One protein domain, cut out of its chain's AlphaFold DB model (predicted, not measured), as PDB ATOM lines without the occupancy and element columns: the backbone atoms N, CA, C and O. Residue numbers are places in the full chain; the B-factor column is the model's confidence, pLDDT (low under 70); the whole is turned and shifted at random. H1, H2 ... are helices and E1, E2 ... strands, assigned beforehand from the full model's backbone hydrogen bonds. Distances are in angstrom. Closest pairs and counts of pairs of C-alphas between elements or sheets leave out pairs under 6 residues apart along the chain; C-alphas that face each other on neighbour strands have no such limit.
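This is residues 265 to 396 of the 440 residues of an uncharacterized protein of Thorarchaeota archaeon (strain OWC) (UniProt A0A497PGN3). A strongly twisted sheet of four strands, curled like part of a barrel, makes the body of this elongated domain, with H3 along one face and H2 on the opposite face, near both edge strands E2 and E3. H1 lies far out at one end of the long axis, while H4 and H5 sit toward the other end, H5 grazing the sheet at E4. The printed part has 132 residues, with named elements in the order H1 E1 E2 H2 H3 E3 E4 H4 H5; the sheet is mixed, in the order E2 E1 E4 E3. The class is mixed, helices and strands, with 64 residues in named elements, under half of the printed part. The whole is compact, with a radius of gyration of the C-alphas of 15.6 A and spans of 47 by 30 by 23 A.

Start at E1, residues 297 to 304, and E4, residues 357 to 366, the inner strands: they are parallel at 36 degrees, with N 299 and O 362 2.8 A apart. E2, residues 315 to 321, forms an antiparallel hairpin with E1, with N 317 and O 302 2.7 A apart. E3, residues 349 to 352, forms a hairpin with E4, with N 350 and O 359 2.8 A apart. E4 bends by 51 degrees at residue 360, and its pairing is staggered: residues 357 to 360 pair with E3, residues 361 to 366 with E1. H3, residues 338 to 345, runs along the strands over E2 at a height over the sheet of 7.8 A. H2, residues 326 to 333, is on the opposite face; its closest C-alphas with E2 are those of Val 318 and Glu 332, 5.1 A. H5, residues 381 to 389, only grazes the sheet with residues 383 to 389; its closest C-alphas with E4 are those of Phe 365 and Leu 387, 6.3 A. H4, residues 375 to 378, and H5 only just touch, only at the corner, with 3 pairs of C-alphas within 8 A, the closest Ile 378 and Arg 384 at 5.2 A. H1, residues 283 to 288, is only just not on the sheet, with 4 pairs of C-alphas within 10 A. Every O i to N i+4 pair is within hydrogen-bond range in H1, H3 and H5; H2 has 1 of 4, beside 5 of 5 O i to N i+3 pairs, and H4 is too short for an i+4 pair.

Find C-alpha 283 at (79.562, 111.011, 152.158), where H1 begins. E1 runs 21.6 A, E2 20.0 A and E4 26.6 A, from C-alpha 357 at (85.770, 123.410, 151.403). H2 spans 11.5 A, H3 10.7 A and H5 12.3 A, ending at C-alpha 389 at (112.910, 123.559, 146.463).

Look to Gly 284 and Asp 396 for the two C-alphas farthest apart, 49.3 A. The printed part has no cut, and no link is long. Residues 265 to 282 hold no named element. The mean pLDDT of the printed part is 72.5, with 45 residues under 70, among them residues 266 to 278 and 305 to 315.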
ATOM      1  N   ARG A 265      92.718 108.865 154.037       72.88
ATOM      2  CA  ARG A 265      93.866 108.032 154.370       72.88
ATOM      3  C   ARG A 265      94.110 108.062 155.882       72.88
ATOM      4  O   ARG A 265      94.120 109.130 156.499       72.88
ATOM      5  N   PRO A 266      94.303 106.896 156.518       58.59
ATOM      6  CA  PRO A 266      94.737 106.835 157.896       58.59
ATOM      7  C   PRO A 266      96.061 107.571 158.054       58.59
ATOM      8  O   PRO A 266      97.058 107.182 157.452       58.59
ATOM      9  N   LEU A 267      96.100 108.581 158.918       54.94
ATOM     10  CA  LEU A 267      97.375 109.012 159.471       54.94
ATOM     11  C   LEU A 267      97.904 107.859 160.323       54.94
ATOM     12  O   LEU A 267      97.170 107.333 161.166       54.94
ATOM     13  N   VAL A 268      99.157 107.460 160.100       47.06
ATOM     14  CA  VAL A 268      99.864 106.499 160.958       47.06
ATOM     15  C   VAL A 268     100.099 107.180 162.301       47.06
ATOM     16  O   VAL A 268     101.135 107.793 162.542       47.06
ATOM     17  N   LYS A 269      99.080 107.179 163.155       46.69
ATOM     18  CA  LYS A 269      99.140 107.817 164.463       46.69
ATOM     19  C   LYS A 269      99.813 106.894 165.462       46.69
ATOM     20  O   LYS A 269      99.384 105.759 165.633       46.69
ATOM     21  N   ARG A 270     100.813 107.440 166.152       37.31
ATOM     22  CA  ARG A 270     101.285 106.972 167.461       37.31
ATOM     23  C   ARG A 270     100.730 107.794 168.630       37.31
ATOM     24  O   ARG A 270     101.172 107.606 169.745       37.31
ATOM     25  N   SER A 271      99.804 108.729 168.404       30.67
ATOM     26  CA  SER A 271      99.228 109.510 169.503       30.67
ATOM     27  C   SER A 271      97.736 109.756 169.316       30.67
ATOM     28  O   SER A 271      97.228 109.910 168.200       30.67
ATOM     29  N   THR A 272      97.035 109.842 170.443       33.84
ATOM     30  CA  THR A 272      95.636 110.266 170.582       33.84
ATOM     31  C   THR A 272      95.394 111.725 170.181       33.84
ATOM     32  O   THR A 272      94.263 112.199 170.290       33.84
ATOM     33  N   SER A 273      96.399 112.445 169.660       34.59
ATOM     34  CA  SER A 273      96.207 113.795 169.132       34.59
ATOM     35  C   SER A 273      95.135 113.729 168.039       34.59
ATOM     36  O   SER A 273      95.330 113.022 167.043       34.59
ATOM     37  N   PRO A 274      93.954 114.357 168.212       36.09
ATOM     38  CA  PRO A 274      92.873 114.294 167.234       36.09
ATOM     39  C   PRO A 274      93.414 114.745 165.881       36.09
ATOM     40  O   PRO A 274      94.272 115.625 165.836       36.09
ATOM     41  N   VAL A 275      92.960 114.098 164.791       47.94
ATOM     42  CA  VAL A 275      93.365 114.486 163.429       47.94
ATOM     43  C   VAL A 275      93.070 115.973 163.378       47.94
ATOM     44  O   VAL A 275      91.941 116.381 163.632       47.94
ATOM     45  N   SER A 276      94.115 116.781 163.280       48.66
ATOM     46  CA  SER A 276      94.040 118.159 163.756       48.66
ATOM     47  C   SER A 276      93.253 119.061 162.799       48.66
ATOM     48  O   SER A 276      92.973 120.209 163.135       48.66
ATOM     49  N   TYR A 277      92.835 118.501 161.664       59.12
ATOM     50  CA  TYR A 277      91.910 119.045 160.682       59.12
ATOM     51  C   TYR A 277      90.620 118.208 160.652       59.12
ATOM     52  O   TYR A 277      90.651 116.976 160.617       59.12
ATOM     53  N   ALA A 278      89.479 118.892 160.710       65.00
ATOM     54  CA  ALA A 278      88.162 118.274 160.729       65.00
ATOM     55  C   ALA A 278      87.821 117.677 159.360       65.00
ATOM     56  O   ALA A 278      87.887 118.374 158.350       65.00
ATOM     57  N   ILE A 279      87.458 116.393 159.332       75.50
ATOM     58  CA  ILE A 279      86.980 115.720 158.119       75.50
ATOM     59  C   ILE A 279      85.448 115.826 158.025       75.50
ATOM     60  O   ILE A 279      84.794 115.879 159.068       75.50
ATOM     61  N   PRO A 280      84.869 115.833 156.810       79.38
ATOM     62  CA  PRO A 280      83.418 115.776 156.618       79.38
ATOM     63  C   PRO A 280      82.799 114.601 157.375       79.38
ATOM     64  O   PRO A 280      83.379 113.516 157.394       79.38
ATOM     65  N   SER A 281      81.613 114.780 157.953       84.00
ATOM     66  CA  SER A 281      80.973 113.729 158.758       84.00
ATOM     67  C   SER A 281      80.319 112.654 157.892       84.00
ATOM     68  O   SER A 281      80.238 111.496 158.298       84.00
ATOM     69  N   THR A 282      79.875 113.020 156.686       87.69
ATOM     70  CA  THR A 282      79.142 112.115 155.794       87.69
ATOM     71  C   THR A 282      79.633 112.159 154.348       87.69
ATOM     72  O   THR A 282      80.191 113.155 153.880       87.69
ATOM     73  N   ALA A 283      79.360 111.085 153.605       85.62
ATOM     74  CA  ALA A 283      79.562 111.011 152.158       85.62
ATOM     75  C   ALA A 283      78.809 112.122 151.396       85.62
ATOM     76  O   ALA A 283      79.363 112.730 150.480       85.62
ATOM     77  N   GLY A 284      77.577 112.437 151.813       84.75
ATOM     78  CA  GLY A 284      76.784 113.520 151.223       84.75
ATOM     79  C   GLY A 284      77.393 114.906 151.444       84.75
ATOM     80  O   GLY A 284      77.355 115.744 150.548       84.75
ATOM     81  N   GLU A 285      78.027 115.151 152.596       85.31
ATOM     82  CA  GLU A 285      78.767 116.399 152.820       85.31
ATOM     83  C   GLU A 285      79.920 116.551 151.828       85.31
ATOM     84  O   GLU A 285      80.062 117.612 151.231       85.31
ATOM     85  N   ILE A 286      80.692 115.491 151.571       83.44
ATOM     86  CA  ILE A 286      81.805 115.533 150.607       83.44
ATOM     87  C   ILE A 286      81.322 115.919 149.210       83.44
ATOM     88  O   ILE A 286      81.975 116.714 148.533       83.44
ATOM     89  N   ALA A 287      80.170 115.395 148.785       78.62
ATOM     90  CA  ALA A 287      79.584 115.726 147.489       78.62
ATOM     91  C   ALA A 287      79.204 117.217 147.363       78.62
ATOM     92  O   ALA A 287      79.165 117.747 146.249       78.62
ATOM     93  N   LEU A 288      78.948 117.889 148.491       81.44
ATOM     94  CA  LEU A 288      78.554 119.298 148.579       81.44
ATOM     95  C   LEU A 288      79.718 120.247 148.892       81.44
ATOM     96  O   LEU A 288      79.561 121.460 148.753       81.44
ATOM     97  N   TRP A 289      80.865 119.734 149.339       82.44
ATOM     98  CA  TRP A 289      82.007 120.578 149.674       82.44
ATOM     99  C   TRP A 289      82.615 121.205 148.424       82.44
ATOM    100  O   TRP A 289      82.741 120.596 147.357       82.44
ATOM    101  N   ARG A 290      83.000 122.469 148.571       73.94
ATOM    102  CA  ARG A 290      83.523 123.284 147.484       73.94
ATOM    103  C   ARG A 290      84.963 122.906 147.163       73.94
ATOM    104  O   ARG A 290      85.834 122.980 148.027       73.94
ATOM    105  N   THR A 291      85.213 122.579 145.901       69.62
ATOM    106  CA  THR A 291      86.557 122.418 145.312       69.62
ATOM    107  C   THR A 291      86.912 123.536 144.337       69.62
ATOM    108  O   THR A 291      88.041 123.625 143.863       69.62
ATOM    109  N   ASP A 292      85.956 124.421 144.053       64.62
ATOM    110  CA  ASP A 292      86.097 125.552 143.142       64.62
ATOM    111  C   ASP A 292      86.804 126.757 143.779       64.62
ATOM    112  O   ASP A 292      87.052 127.745 143.089       64.62
ATOM    113  N   LEU A 293      87.121 126.706 145.080       63.91
ATOM    114  CA  LEU A 293      87.928 127.724 145.748       63.91
ATOM    115  C   LEU A 293      89.396 127.549 145.315       63.91
ATOM    116  O   LEU A 293      90.059 126.612 145.753       63.91
ATOM    117  N   PRO A 294      89.946 128.443 144.473       54.03
ATOM    118  CA  PRO A 294      91.239 128.237 143.815       54.03
ATOM    119  C   PRO A 294      92.435 128.523 144.732       54.03
ATOM    120  O   PRO A 294      93.562 128.676 144.262       54.03
ATOM    121  N   ALA A 295      92.205 128.699 146.029       68.44
ATOM    122  CA  ALA A 295      93.238 129.167 146.921       68.44
ATOM    123  C   ALA A 295      93.986 127.981 147.517       68.44
ATOM    124  O   ALA A 295      93.547 127.362 148.480       68.44
ATOM    125  N   THR A 296      95.137 127.685 146.921       80.19
ATOM    126  CA  THR A 296      96.114 126.775 147.507       80.19
ATOM    127  C   THR A 296      96.451 127.229 148.921       80.19
ATOM    128  O   THR A 296      96.817 128.388 149.140       80.19
ATOM    129  N   VAL A 297      96.353 126.303 149.867       79.06
ATOM    130  CA  VAL A 297      96.817 126.507 151.233       79.06
ATOM    131  C   VAL A 297      98.269 126.084 151.294       79.06
ATOM    132  O   VAL A 297      98.606 124.959 150.926       79.06
ATOM    133  N   THR A 298      99.131 126.994 151.734       84.56
ATOM    134  CA  THR A 298     100.541 126.678 151.954       84.56
ATOM    135  C   THR A 298     100.771 126.457 153.436       84.56
ATOM    136  O   THR A 298     100.547 127.364 154.236       84.56
ATOM    137  N   VAL A 299     101.214 125.256 153.799       79.25
ATOM    138  CA  VAL A 299     101.684 124.964 155.149       79.25
ATOM    139  C   VAL A 299     103.199 125.077 155.181       79.25
ATOM    140  O   VAL A 299     103.902 124.384 154.447       79.25
ATOM    141  N   ILE A 300     103.686 125.978 156.025       84.62
ATOM    142  CA  ILE A 300     105.104 126.244 156.224       84.62
ATOM    143  C   ILE A 300     105.533 125.552 157.509       84.62
ATOM    144  O   ILE A 300     105.013 125.868 158.574       84.62
ATOM    145  N   CYS A 301     106.444 124.592 157.401       83.44
ATOM    146  CA  CYS A 301     106.973 123.829 158.524       83.44
ATOM    147  C   CYS A 301     108.250 124.499 159.050       83.44
ATOM    148  O   CYS A 301     109.240 124.594 158.324       83.44
ATOM    149  N   GLU A 302     108.213 124.933 160.308       84.25
ATOM    150  CA  GLU A 302     109.292 125.624 161.017       84.25
ATOM    151  C   GLU A 302     109.780 124.741 162.172       84.25
ATOM    152  O   GLU A 302     108.977 124.280 162.984       84.25
ATOM    153  N   GLU A 303     111.081 124.498 162.284       78.44
ATOM    154  CA  GLU A 303     111.612 123.730 163.412       78.44
ATOM    155  C   GLU A 303     111.698 124.585 164.685       78.44
ATOM    156  O   GLU A 303     112.212 125.704 164.684       78.44
ATOM    157  N   ILE A 304     111.215 124.036 165.799       73.06
ATOM    158  CA  ILE A 304     111.374 124.591 167.138       73.06
ATOM    159  C   ILE A 304     112.478 123.809 167.845       73.06
ATOM    160  O   ILE A 304     112.287 122.666 168.263       73.06
ATOM    161  N   VAL A 305     113.611 124.467 168.070       63.91
ATOM    162  CA  VAL A 305     114.636 123.962 168.986       63.91
ATOM    163  C   VAL A 305     114.158 124.237 170.412       63.91
ATOM    164  O   VAL A 305     114.154 125.385 170.858       63.91
ATOM    165  N   SER A 306     113.695 123.205 171.121       55.94
ATOM    166  CA  SER A 306     113.340 123.336 172.539       55.94
ATOM    167  C   SER A 306     114.619 123.370 173.385       55.94
ATOM    168  O   SER A 306     115.346 122.379 173.402       55.94
ATOM    169  N   PRO A 307     114.901 124.458 174.126       49.53
ATOM    170  CA  PRO A 307     116.100 124.550 174.961       49.53
ATOM    171  C   PRO A 307     116.023 123.687 176.235       49.53
ATOM    172  O   PRO A 307     116.997 123.608 176.975       49.53
ATOM    173  N   VAL A 308     114.865 123.080 176.526       47.25
ATOM    174  CA  VAL A 308     114.576 122.389 177.801       47.25
ATOM    175  C   VAL A 308     114.765 120.871 177.702       47.25
ATOM    176  O   VAL A 308     114.874 120.187 178.716       47.25
ATOM    177  N   SER A 309     114.838 120.323 176.490       44.34
ATOM    178  CA  SER A 309     114.895 118.880 176.282       44.34
ATOM    179  C   SER A 309     116.340 118.412 176.115       44.34
ATOM    180  O   SER A 309     116.974 118.704 175.104       44.34
ATOM    181  N   ARG A 310     116.865 117.667 177.100       41.12
ATOM    182  CA  ARG A 310     118.167 116.976 176.991       41.12
ATOM    183  C   ARG A 310     118.186 115.964 175.836       41.12
ATOM    184  O   ARG A 310     119.235 115.734 175.252       41.12
ATOM    185  N   ALA A 311     117.024 115.429 175.456       44.53
ATOM    186  CA  ALA A 311     116.842 114.721 174.196       44.53
ATOM    187  C   ALA A 311     116.553 115.745 173.087       44.53
ATOM    188  O   ALA A 311     115.589 116.501 173.192       44.53
ATOM    189  N   ARG A 312     117.345 115.803 172.011       50.25
ATOM    190  CA  ARG A 312     117.055 116.657 170.838       50.25
ATOM    191  C   ARG A 312     115.803 116.149 170.098       50.25
ATOM    192  O   ARG A 312     115.893 115.548 169.034       50.25
ATOM    193  N   ILE A 313     114.617 116.350 170.670       53.09
ATOM    194  CA  ILE A 313     113.345 115.969 170.053       53.09
ATOM    195  C   ILE A 313     112.977 117.067 169.058       53.09
ATOM    196  O   ILE A 313     112.490 118.134 169.442       53.09
ATOM    197  N   HIS A 314     113.218 116.797 167.773       61.75
ATOM    198  CA  HIS A 314     112.817 117.676 166.678       61.75
ATOM    199  C   HIS A 314     111.309 117.933 166.737       61.75
ATOM    200  O   HIS A 314     110.489 117.046 166.479       61.75
ATOM    201  N   SER A 315     110.955 119.161 167.085       69.75
ATOM    202  CA  SER A 315     109.583 119.624 167.235       69.75
ATOM    203  C   SER A 315     109.295 120.640 166.144       69.75
ATOM    204  O   SER A 315     110.112 121.517 165.898       69.75
ATOM    205  N   TRP A 316     108.142 120.549 165.491       75.06
ATOM    206  CA  TRP A 316     107.812 121.391 164.342       75.06
ATOM    207  C   TRP A 316     106.604 122.268 164.647       75.06
ATOM    208  O   TRP A 316     105.617 121.814 165.218       75.06
ATOM    209  N   ARG A 317     106.655 123.532 164.249       84.12
ATOM    210  CA  ARG A 317     105.483 124.397 164.133       84.12
ATOM    211  C   ARG A 317     105.057 124.449 162.680       84.12
ATOM    212  O   ARG A 317     105.871 124.288 161.774       84.12
ATOM    213  N   VAL A 318     103.777 124.710 162.465       83.94
ATOM    214  CA  VAL A 318     103.253 125.015 161.139       83.94
ATOM    215  C   VAL A 318     102.682 126.422 161.086       83.94
ATOM    216  O   VAL A 318     102.086 126.889 162.051       83.94
ATOM    217  N   ARG A 319     102.834 127.091 159.949       88.69
ATOM    218  CA  ARG A 319     102.153 128.344 159.614       88.69
ATOM    219  C   ARG A 319     101.278 128.104 158.389       88.69
ATOM    220  O   ARG A 319     101.726 127.472 157.437       88.69
ATOM    221  N   VAL A 320     100.024 128.549 158.429       87.12
ATOM    222  CA  VAL A 320      99.013 128.256 157.408       87.12
ATOM    223  C   VAL A 320      98.685 129.531 156.634       87.12
ATOM    224  O   VAL A 320      97.985 130.431 157.104       87.12
ATOM    225  N   GLU A 321      99.167 129.600 155.397       88.69
ATOM    226  CA  GLU A 321      98.886 130.699 154.479       88.69
ATOM    227  C   GLU A 321      97.728 130.337 153.539       88.69
ATOM    228  O   GLU A 321      97.697 129.252 152.961       88.69
ATOM    229  N   GLY A 322      96.770 131.255 153.375       85.56
ATOM    230  CA  GLY A 322      95.593 131.072 152.518       85.56
ATOM    231  C   GLY A 322      94.272 131.492 153.181       85.56
ATOM    232  O   GLY A 322      94.249 131.889 154.357       85.56
ATOM    233  N   PRO A 323      93.150 131.448 152.438       83.94
ATOM    234  CA  PRO A 323      91.818 131.756 152.942       83.94
ATOM    235  C   PRO A 323      91.241 130.541 153.672       83.94
ATOM    236  O   PRO A 323      90.326 129.880 153.194       83.94
ATOM    237  N   VAL A 324      91.812 130.259 154.838       84.12
ATOM    238  CA  VAL A 324      91.392 129.173 155.723       84.12
ATOM    239  C   VAL A 324      90.560 129.691 156.894       84.12
ATOM    240  O   VAL A 324      90.791 130.811 157.381       84.12
ATOM    241  N   GLY A 325      89.627 128.857 157.350       82.12
ATOM    242  CA  GLY A 325      88.822 129.050 158.549       82.12
ATOM    243  C   GLY A 325      89.654 129.067 159.835       82.12
ATOM    244  O   GLY A 325      90.819 128.657 159.880       82.12
ATOM    245  N   VAL A 326      89.049 129.550 160.918       81.19
ATOM    246  CA  VAL A 326      89.693 129.693 162.232       81.19
ATOM    247  C   VAL A 326      90.081 128.328 162.801       81.19
ATOM    248  O   VAL A 326      91.128 128.205 163.442       81.19
ATOM    249  N   ARG A 327      89.276 127.289 162.537       78.88
ATOM    250  CA  ARG A 327      89.585 125.916 162.968       78.88
ATOM    251  C   ARG A 327      90.883 125.404 162.357       78.88
ATOM    252  O   ARG A 327      91.735 124.916 163.096       78.88
ATOM    253  N   LEU A 328      91.083 125.580 161.053       78.31
ATOM    254  CA  LEU A 328      92.305 125.124 160.389       78.31
ATOM    255  C   LEU A 328      93.529 125.958 160.815       78.31
ATOM    256  O   LEU A 328      94.599 125.402 161.039       78.31
ATOM    257  N   ARG A 329      93.370 127.266 161.077       84.00
ATOM    258  CA  ARG A 329      94.446 128.097 161.671       84.00
ATOM    259  C   ARG A 329      94.848 127.676 163.083       84.00
ATOM    260  O   ARG A 329      95.923 128.039 163.547       84.00
ATOM    261  N   SER A 330      94.019 126.912 163.797       81.31
ATOM    262  CA  SER A 330      94.397 126.411 165.125       81.31
ATOM    263  C   SER A 330      95.596 125.454 165.085       81.31
ATOM    264  O   SER A 330      96.260 125.295 166.110       81.31
ATOM    265  N   LEU A 331      95.918 124.888 163.910       78.50
ATOM    266  CA  LEU A 331      97.135 124.108 163.677       78.50
ATOM    267  C   LEU A 331      98.406 124.883 164.023       78.50
ATOM    268  O   LEU A 331      99.341 124.297 164.555       78.50
ATOM    269  N   GLU A 332      98.415 126.200 163.814       84.88
ATOM    270  CA  GLU A 332      99.585 127.051 164.065       84.88
ATOM    271  C   GLU A 332      99.969 127.134 165.546       84.88
ATOM    272  O   GLU A 332     101.089 127.500 165.902       84.88
ATOM    273  N   LYS A 333      99.028 126.789 166.430       81.12
ATOM    274  CA  LYS A 333      99.221 126.785 167.882       81.12
ATOM    275  C   LYS A 333      99.729 125.444 168.404       81.12
ATOM    276  O   LYS A 333     100.003 125.339 169.597       81.12
ATOM    277  N   LYS A 334      99.804 124.420 167.550       79.75
ATOM    278  CA  LYS A 334     100.228 123.071 167.923       79.75
ATOM    279  C   LYS A 334     101.692 122.859 167.558       79.75
ATOM    280  O   LYS A 334     102.169 123.342 166.534       79.75
ATOM    281  N   THR A 335     102.376 122.099 168.402       75.25
ATOM    282  CA  THR A 335     103.658 121.490 168.058       75.25
ATOM    283  C   THR A 335     103.372 120.138 167.422       75.25
ATOM    284  O   THR A 335     102.567 119.374 167.950       75.25
ATOM    285  N   LEU A 336     103.997 119.872 166.283       72.62
ATOM    286  CA  LEU A 336     103.866 118.651 165.509       72.62
ATOM    287  C   LEU A 336     105.173 117.862 165.552       72.62
ATOM    288  O   LEU A 336     106.274 118.410 165.506       72.62
ATOM    289  N   THR A 337     105.033 116.551 165.614       68.50
ATOM    290  CA  THR A 337     106.119 115.590 165.453       68.50
ATOM    291  C   THR A 337     106.495 115.441 163.978       68.50
ATOM    292  O   THR A 337     105.708 115.729 163.075       68.50
ATOM    293  N   VAL A 338     107.686 114.902 163.716       68.25
ATOM    294  CA  VAL A 338     108.139 114.522 162.365       68.25
ATOM    295  C   VAL A 338     107.100 113.652 161.638       68.25
ATOM    296  O   VAL A 338     106.818 113.875 160.462       68.25
ATOM    297  N   SER A 339     106.476 112.702 162.339       62.66
ATOM    298  CA  SER A 339     105.441 111.820 161.783       62.66
ATOM    299  C   SER A 339     104.171 112.570 161.370       62.66
ATOM    300  O   SER A 339     103.583 112.258 160.336       62.66
ATOM    301  N   GLU A 340     103.752 113.573 162.145       69.00
ATOM    302  CA  GLU A 340     102.584 114.400 161.820       69.00
ATOM    303  C   GLU A 340     102.848 115.310 160.614       69.00
ATOM    304  O   GLU A 340     101.969 115.459 159.765       69.00
ATOM    305  N   ILE A 341     104.063 115.856 160.489       73.38
ATOM    306  CA  ILE A 341     104.481 116.635 159.312       73.38
ATOM    307  C   ILE A 341     104.476 115.768 158.049       73.38
ATOM    308  O   ILE A 341     103.964 116.186 157.015       73.38
ATOM    309  N   LEU A 342     104.982 114.537 158.122       69.75
ATOM    310  CA  LEU A 342     104.947 113.612 156.986       69.75
ATOM    311  C   LEU A 342     103.520 113.236 156.597       69.75
ATOM    312  O   LEU A 342     103.190 113.241 155.414       69.75
ATOM    313  N   GLY A 343     102.667 112.964 157.586       70.81
ATOM    314  CA  GLY A 343     101.253 112.689 157.354       70.81
ATOM    315  C   GLY A 343     100.536 113.849 156.662       70.81
ATOM    316  O   GLY A 343      99.684 113.611 155.816       70.81
ATOM    317  N   LEU A 344     100.919 115.090 156.972       75.88
ATOM    318  CA  LEU A 344     100.426 116.281 156.287       75.88
ATOM    319  C   LEU A 344     100.912 116.357 154.829       75.88
ATOM    320  O   LEU A 344     100.114 116.635 153.943       75.88
ATOM    321  N   ILE A 345     102.195 116.086 154.564       76.31
ATOM    322  CA  ILE A 345     102.772 116.121 153.203       76.31
ATOM    323  C   ILE A 345     102.133 115.069 152.287       76.31
ATOM    324  O   ILE A 345     102.045 115.272 151.079       76.31
ATOM    325  N   GLU A 346     101.668 113.949 152.842       72.19
ATOM    326  CA  GLU A 346     101.003 112.894 152.072       72.19
ATOM    327  C   GLU A 346      99.580 113.248 151.605       72.19
ATOM    328  O   GLU A 346      98.997 112.473 150.840       72.19
ATOM    329  N   GLN A 347      99.021 114.382 152.036       76.81
ATOM    330  CA  GLN A 347      97.695 114.842 151.625       76.81
ATOM    331  C   GLN A 347      97.782 115.783 150.423       76.81
ATOM    332  O   GLN A 347      98.550 116.742 150.423       76.81
ATOM    333  N   SER A 348      96.944 115.564 149.411       79.06
ATOM    334  CA  SER A 348      96.788 116.526 148.311       79.06
ATOM    335  C   SER A 348      95.850 117.685 148.659       79.06
ATOM    336  O   SER A 348      95.957 118.764 148.070       79.06
ATOM    337  N   VAL A 349      94.945 117.488 149.624       83.00
ATOM    338  CA  VAL A 349      93.965 118.488 150.056       83.00
ATOM    339  C   VAL A 349      93.839 118.555 151.575       83.00
ATOM    340  O   VAL A 349      93.944 117.545 152.268       83.00
ATOM    341  N   LEU A 350      93.547 119.753 152.084       83.25
ATOM    342  CA  LEU A 350      93.179 119.991 153.474       83.25
ATOM    343  C   LEU A 350      91.682 120.282 153.607       83.25
ATOM    344  O   LEU A 350      91.189 121.224 152.975       83.25
ATOM    345  N   PRO A 351      90.960 119.529 154.453       81.50
ATOM    346  CA  PRO A 351      89.562 119.802 154.722       81.50
ATOM    347  C   PRO A 351      89.381 120.988 155.680       81.50
ATOM    348  O   PRO A 351      90.029 121.081 156.725       81.50
ATOM    349  N   ASP A 352      88.473 121.895 155.315       83.50
ATOM    350  CA  ASP A 352      88.073 123.059 156.102       83.50
ATOM    351  C   ASP A 352      86.560 123.035 156.334       83.50
ATOM    352  O   ASP A 352      85.759 123.486 155.514       83.50
ATOM    353  N   GLU A 353      86.181 122.475 157.480       80.44
ATOM    354  CA  GLU A 353      84.788 122.314 157.901       80.44
ATOM    355  C   GLU A 353      84.050 123.653 158.032       80.44
ATOM    356  O   GLU A 353      82.867 123.726 157.726       80.44
ATOM    357  N   GLU A 354      84.735 124.721 158.455       82.19
ATOM    358  CA  GLU A 354      84.108 126.033 158.659       82.19
ATOM    359  C   GLU A 354      83.731 126.688 157.327       82.19
ATOM    360  O   GLU A 354      82.703 127.357 157.223       82.19
ATOM    361  N   LEU A 355      84.553 126.472 156.297       82.69
ATOM    362  CA  LEU A 355      84.304 126.971 154.947       82.69
ATOM    363  C   LEU A 355      83.575 125.962 154.048       82.69
ATOM    364  O   LEU A 355      83.259 126.305 152.907       82.69
ATOM    365  N   HIS A 356      83.304 124.749 154.546       83.44
ATOM    366  CA  HIS A 356      82.781 123.617 153.773       83.44
ATOM    367  C   HIS A 356      83.544 123.418 152.454       83.44
ATOM    368  O   HIS A 356      82.958 123.351 151.367       83.44
ATOM    369  N   ALA A 357      84.874 123.394 152.550       84.38
ATOM    370  CA  ALA A 357      85.770 123.410 151.403       84.38
ATOM    371  C   ALA A 357      86.930 122.423 151.547       84.38
ATOM    372  O   ALA A 357      87.384 122.122 152.652       84.38
ATOM    373  N   LEU A 358      87.429 121.952 150.404       83.31
ATOM    374  CA  LEU A 358      88.675 121.197 150.307       83.31
ATOM    375  C   LEU A 358      89.715 122.072 149.618       83.31
ATOM    376  O   LEU A 358      89.571 122.409 148.442       83.31
ATOM    377  N   HIS A 359      90.760 122.446 150.351       84.44
ATOM    378  CA  HIS A 359      91.810 123.310 149.826       84.44
ATOM    379  C   HIS A 359      92.963 122.477 149.274       84.44
ATOM    380  O   HIS A 359      93.485 121.645 150.016       84.44
ATOM    381  N   PRO A 360      93.432 122.709 148.037       86.25
ATOM    382  CA  PRO A 360      94.680 122.119 147.565       86.25
ATOM    383  C   PRO A 360      95.837 122.466 148.509       86.25
ATOM    384  O   PRO A 360      96.045 123.641 148.824       86.25
ATOM    385  N   LEU A 361      96.583 121.454 148.951       84.88
ATOM    386  CA  LEU A 361      97.686 121.611 149.892       84.88
ATOM    387  C   LEU A 361      99.019 121.772 149.155       84.88
ATOM    388  O   LEU A 361      99.366 121.003 148.262       84.88
ATOM    389  N   ARG A 362      99.805 122.758 149.582       87.81
ATOM    390  CA  ARG A 362     101.232 122.868 149.289       87.81
ATOM    391  C   ARG A 362     102.001 122.898 150.602       87.81
ATOM    392  O   ARG A 362     101.642 123.647 151.503       87.81
ATOM    393  N   VAL A 363     103.082 122.135 150.700       85.50
ATOM    394  CA  VAL A 363     103.969 122.176 151.869       85.50
ATOM    395  C   VAL A 363     105.287 122.838 151.493       85.50
ATOM    396  O   VAL A 363     105.802 122.637 150.393       85.50
ATOM    397  N   ARG A 364     105.817 123.660 152.398       89.31
ATOM    398  CA  ARG A 364     107.132 124.296 152.293       89.31
ATOM    399  C   ARG A 364     107.860 124.176 153.627       89.31
ATOM    400  O   ARG A 364     107.235 124.233 154.679       89.31
ATOM    401  N   PHE A 365     109.180 124.067 153.579       87.19
ATOM    402  CA  PHE A 365     110.028 124.096 154.767       87.19
ATOM    403  C   PHE A 365     110.703 125.460 154.933       87.19
ATOM    404  O   PHE A 365     111.152 126.057 153.955       87.19
ATOM    405  N   GLU A 366     110.781 125.934 156.174       87.50
ATOM    406  CA  GLU A 366     111.609 127.068 156.592       87.50
ATOM    407  C   GLU A 366     112.532 126.577 157.714       87.50
ATOM    408  O   GLU A 366     112.154 126.510 158.882       87.50
ATOM    409  N   ILE A 367     113.744 126.166 157.330       81.69
ATOM    410  CA  ILE A 367     114.731 125.563 158.231       81.69
ATOM    411  C   ILE A 367     115.930 126.515 158.343       81.69
ATOM    412  O   ILE A 367     116.503 126.880 157.311       81.69
ATOM    413  N   PRO A 368     116.316 126.951 159.557       78.50
ATOM    414  CA  PRO A 368     117.488 127.799 159.735       78.50
ATOM    415  C   PRO A 368     118.783 127.123 159.244       78.50
ATOM    416  O   PRO A 368     118.924 125.901 159.331       78.50
ATOM    417  N   PRO A 369     119.770 127.893 158.751       75.62
ATOM    418  CA  PRO A 369     121.066 127.338 158.375       75.62
ATOM    419  C   PRO A 369     121.740 126.621 159.550       75.62
ATOM    420  O   PRO A 369     121.790 127.155 160.658       75.62
ATOM    421  N   GLY A 370     122.289 125.432 159.294       70.62
ATOM    422  CA  GLY A 370     122.959 124.614 160.311       70.62
ATOM    423  C   GLY A 370     122.014 123.805 161.201       70.62
ATOM    424  O   GLY A 370     122.485 123.076 162.070       70.62
ATOM    425  N   THR A 371     120.699 123.897 160.993       72.00
ATOM    426  CA  THR A 371     119.740 123.068 161.718       72.00
ATOM    427  C   THR A 371     119.801 121.613 161.227       72.00
ATOM    428  O   THR A 371     119.709 121.373 160.019       72.00
ATOM    429  N   PRO A 372     119.949 120.631 162.137       67.75
ATOM    430  CA  PRO A 372     119.985 119.219 161.777       67.75
ATOM    431  C   PRO A 372     118.645 118.774 161.188       67.75
ATOM    432  O   PRO A 372     117.616 118.800 161.857       67.75
ATOM    433  N   ILE A 373     118.658 118.327 159.933       71.50
ATOM    434  CA  ILE A 373     117.454 117.819 159.274       71.50
ATOM    435  C   ILE A 373     117.212 116.391 159.765       71.50
ATOM    436  O   ILE A 373     118.129 115.564 159.694       71.50
ATOM    437  N   PRO A 374     115.985 116.044 160.194       68.12
ATOM    438  CA  PRO A 374     115.670 114.672 160.534       68.12
ATOM    439  C   PRO A 374     116.059 113.745 159.380       68.12
ATOM    440  O   PRO A 374     115.654 113.969 158.237       68.12
ATOM    441  N   ARG A 375     116.766 112.644 159.676       59.97
ATOM    442  CA  ARG A 375     116.993 111.530 158.724       59.97
ATOM    443  C   ARG A 375     115.708 111.149 157.998       59.97
ATOM    444  O   ARG A 375     115.683 110.858 156.803       59.97
ATOM    445  N   ALA A 376     114.634 111.290 158.761       56.88
ATOM    446  CA  ALA A 376     113.277 111.164 158.350       56.88
ATOM    447  C   ALA A 376     112.870 111.953 157.070       56.88
ATOM    448  O   ALA A 376     112.056 111.542 156.253       56.88
ATOM    449  N   PHE A 377     113.402 113.139 156.859       68.25
ATOM    450  CA  PHE A 377     113.032 113.949 155.702       68.25
ATOM    451  C   PHE A 377     113.929 113.680 154.497       68.25
ATOM    452  O   PHE A 377     113.512 113.855 153.356       68.25
ATOM    453  N   ILE A 378     115.141 113.189 154.738       63.97
ATOM    454  CA  ILE A 378     116.146 112.986 153.695       63.97
ATOM    455  C   ILE A 378     115.976 111.630 152.994       63.97
ATOM    456  O   ILE A 378     116.204 111.538 151.787       63.97
ATOM    457  N   GLU A 379     115.561 110.581 153.716       57.19
ATOM    458  CA  GLU A 379     115.295 109.253 153.127       57.19
ATOM    459  C   GLU A 379     114.049 109.237 152.226       57.19
ATOM    460  O   GLU A 379     113.869 108.345 151.396       57.19
ATOM    461  N   SER A 380     113.203 110.253 152.365       61.16
ATOM    462  CA  SER A 380     112.005 110.450 151.571       61.16
ATOM    463  C   SER A 380     112.295 111.276 150.325       61.16
ATOM    464  O   SER A 380     112.574 112.468 150.414       61.16
ATOM    465  N   GLU A 381     112.191 110.676 149.138       66.00
ATOM    466  CA  GLU A 381     112.543 111.361 147.888       66.00
ATOM    467  C   GLU A 381     111.712 112.633 147.643       66.00
ATOM    468  O   GLU A 381     112.246 113.648 147.203       66.00
ATOM    469  N   HIS A 382     110.415 112.621 147.947       70.94
ATOM    470  CA  HIS A 382     109.580 113.812 147.767       70.94
ATOM    471  C   HIS A 382     109.875 114.886 148.806       70.94
ATOM    472  O   HIS A 382     109.941 116.054 148.446       70.94
ATOM    473  N   VAL A 383     110.083 114.521 150.076       73.62
ATOM    474  CA  VAL A 383     110.430 115.513 151.103       73.62
ATOM    475  C   VAL A 383     111.806 116.098 150.805       73.62
ATOM    476  O   VAL A 383     111.980 117.307 150.890       73.62
ATOM    477  N   ARG A 384     112.747 115.279 150.326       77.12
ATOM    478  CA  ARG A 384     114.039 115.734 149.812       77.12
ATOM    479  C   ARG A 384     113.872 116.767 148.697       77.12
ATOM    480  O   ARG A 384     114.538 117.795 148.743       77.12
ATOM    481  N   ARG A 385     112.966 116.541 147.738       80.69
ATOM    482  CA  ARG A 385     112.642 117.538 146.700       80.69
ATOM    483  C   ARG A 385     112.043 118.811 147.298       80.69
ATOM    484  O   ARG A 385     112.472 119.890 146.925       80.69
ATOM    485  N   LEU A 386     111.125 118.704 148.262       83.75
ATOM    486  CA  LEU A 386     110.554 119.874 148.948       83.75
ATOM    487  C   LEU A 386     111.609 120.680 149.724       83.75
ATOM    488  O   LEU A 386     111.531 121.903 149.766       83.75
ATOM    489  N   LEU A 387     112.591 120.007 150.329       83.94
ATOM    490  CA  LEU A 387     113.727 120.639 151.002       83.94
ATOM    491  C   LEU A 387     114.671 121.319 150.001       83.94
ATOM    492  O   LEU A 387     115.100 122.443 150.241       83.94
ATOM    493  N   GLN A 388     114.941 120.676 148.860       84.19
ATOM    494  CA  GLN A 388     115.721 121.259 147.762       84.19
ATOM    495  C   GLN A 388     115.036 122.495 147.171       84.19
ATOM    496  O   GLN A 388     115.687 123.515 146.984       84.19
ATOM    497  N   ASP A 389     113.723 122.432 146.940       84.81
ATOM    498  CA  ASP A 389     112.910 123.559 146.463       84.81
ATOM    499  C   ASP A 389     112.874 124.727 147.467       84.81
ATOM    500  O   ASP A 389     112.548 125.858 147.103       84.81
ATOM    501  N   ALA A 390     113.180 124.452 148.738       83.88
ATOM    502  CA  ALA A 390     113.288 125.437 149.806       83.88
ATOM    503  C   ALA A 390     114.730 125.934 150.036       83.88
ATOM    504  O   ALA A 390     114.962 126.641 151.014       83.88
ATOM    505  N   ASP A 391     115.677 125.583 149.156       84.12
ATOM    506  CA  ASP A 391     117.108 125.905 149.264       84.12
ATOM    507  C   ASP A 391     117.743 125.434 150.589       84.12
ATOM    508  O   ASP A 391     118.713 126.016 151.081       84.12
ATOM    509  N   VAL A 392     117.205 124.365 151.188       81.19
ATOM    510  CA  VAL A 392     117.769 123.774 152.404       81.19
ATOM    511  C   VAL A 392     118.988 122.928 152.011       81.19
ATOM    512  O   VAL A 392     118.842 122.003 151.204       81.19
ATOM    513  N   PRO A 393     120.191 123.201 152.557       75.31
ATOM    514  CA  PRO A 393     121.380 122.420 152.245       75.31
ATOM    515  C   PRO A 393     121.195 120.981 152.732       75.31
ATOM    516  O   PRO A 393     120.928 120.738 153.908       75.31
ATOM    517  N   LEU A 394     121.326 120.028 151.812       76.75
ATOM    518  CA  LEU A 394     121.281 118.603 152.112       76.75
ATOM    519  C   LEU A 394     122.707 118.046 152.111       76.75
ATOM    520  O   LEU A 394     123.470 118.417 151.223       76.75
ATOM    521  N   PRO A 395     123.066 117.147 153.040       66.38
ATOM    522  CA  PRO A 395     124.369 116.494 153.004       66.38
ATOM    523  C   PRO A 395     124.539 115.674 151.710       66.38
ATOM    524  O   PRO A 395     123.629 114.935 151.309       66.38
ATOM    525  N   ASP A 396     125.696 115.834 151.056       58.53
ATOM    526  CA  ASP A 396     126.060 115.140 149.811       58.53
ATOM    527  C   ASP A 396     126.375 113.654 150.069       58.53
ATOM    528  O   ASP A 396     125.940 112.790 149.302       58.53
TER     529      ASP A 396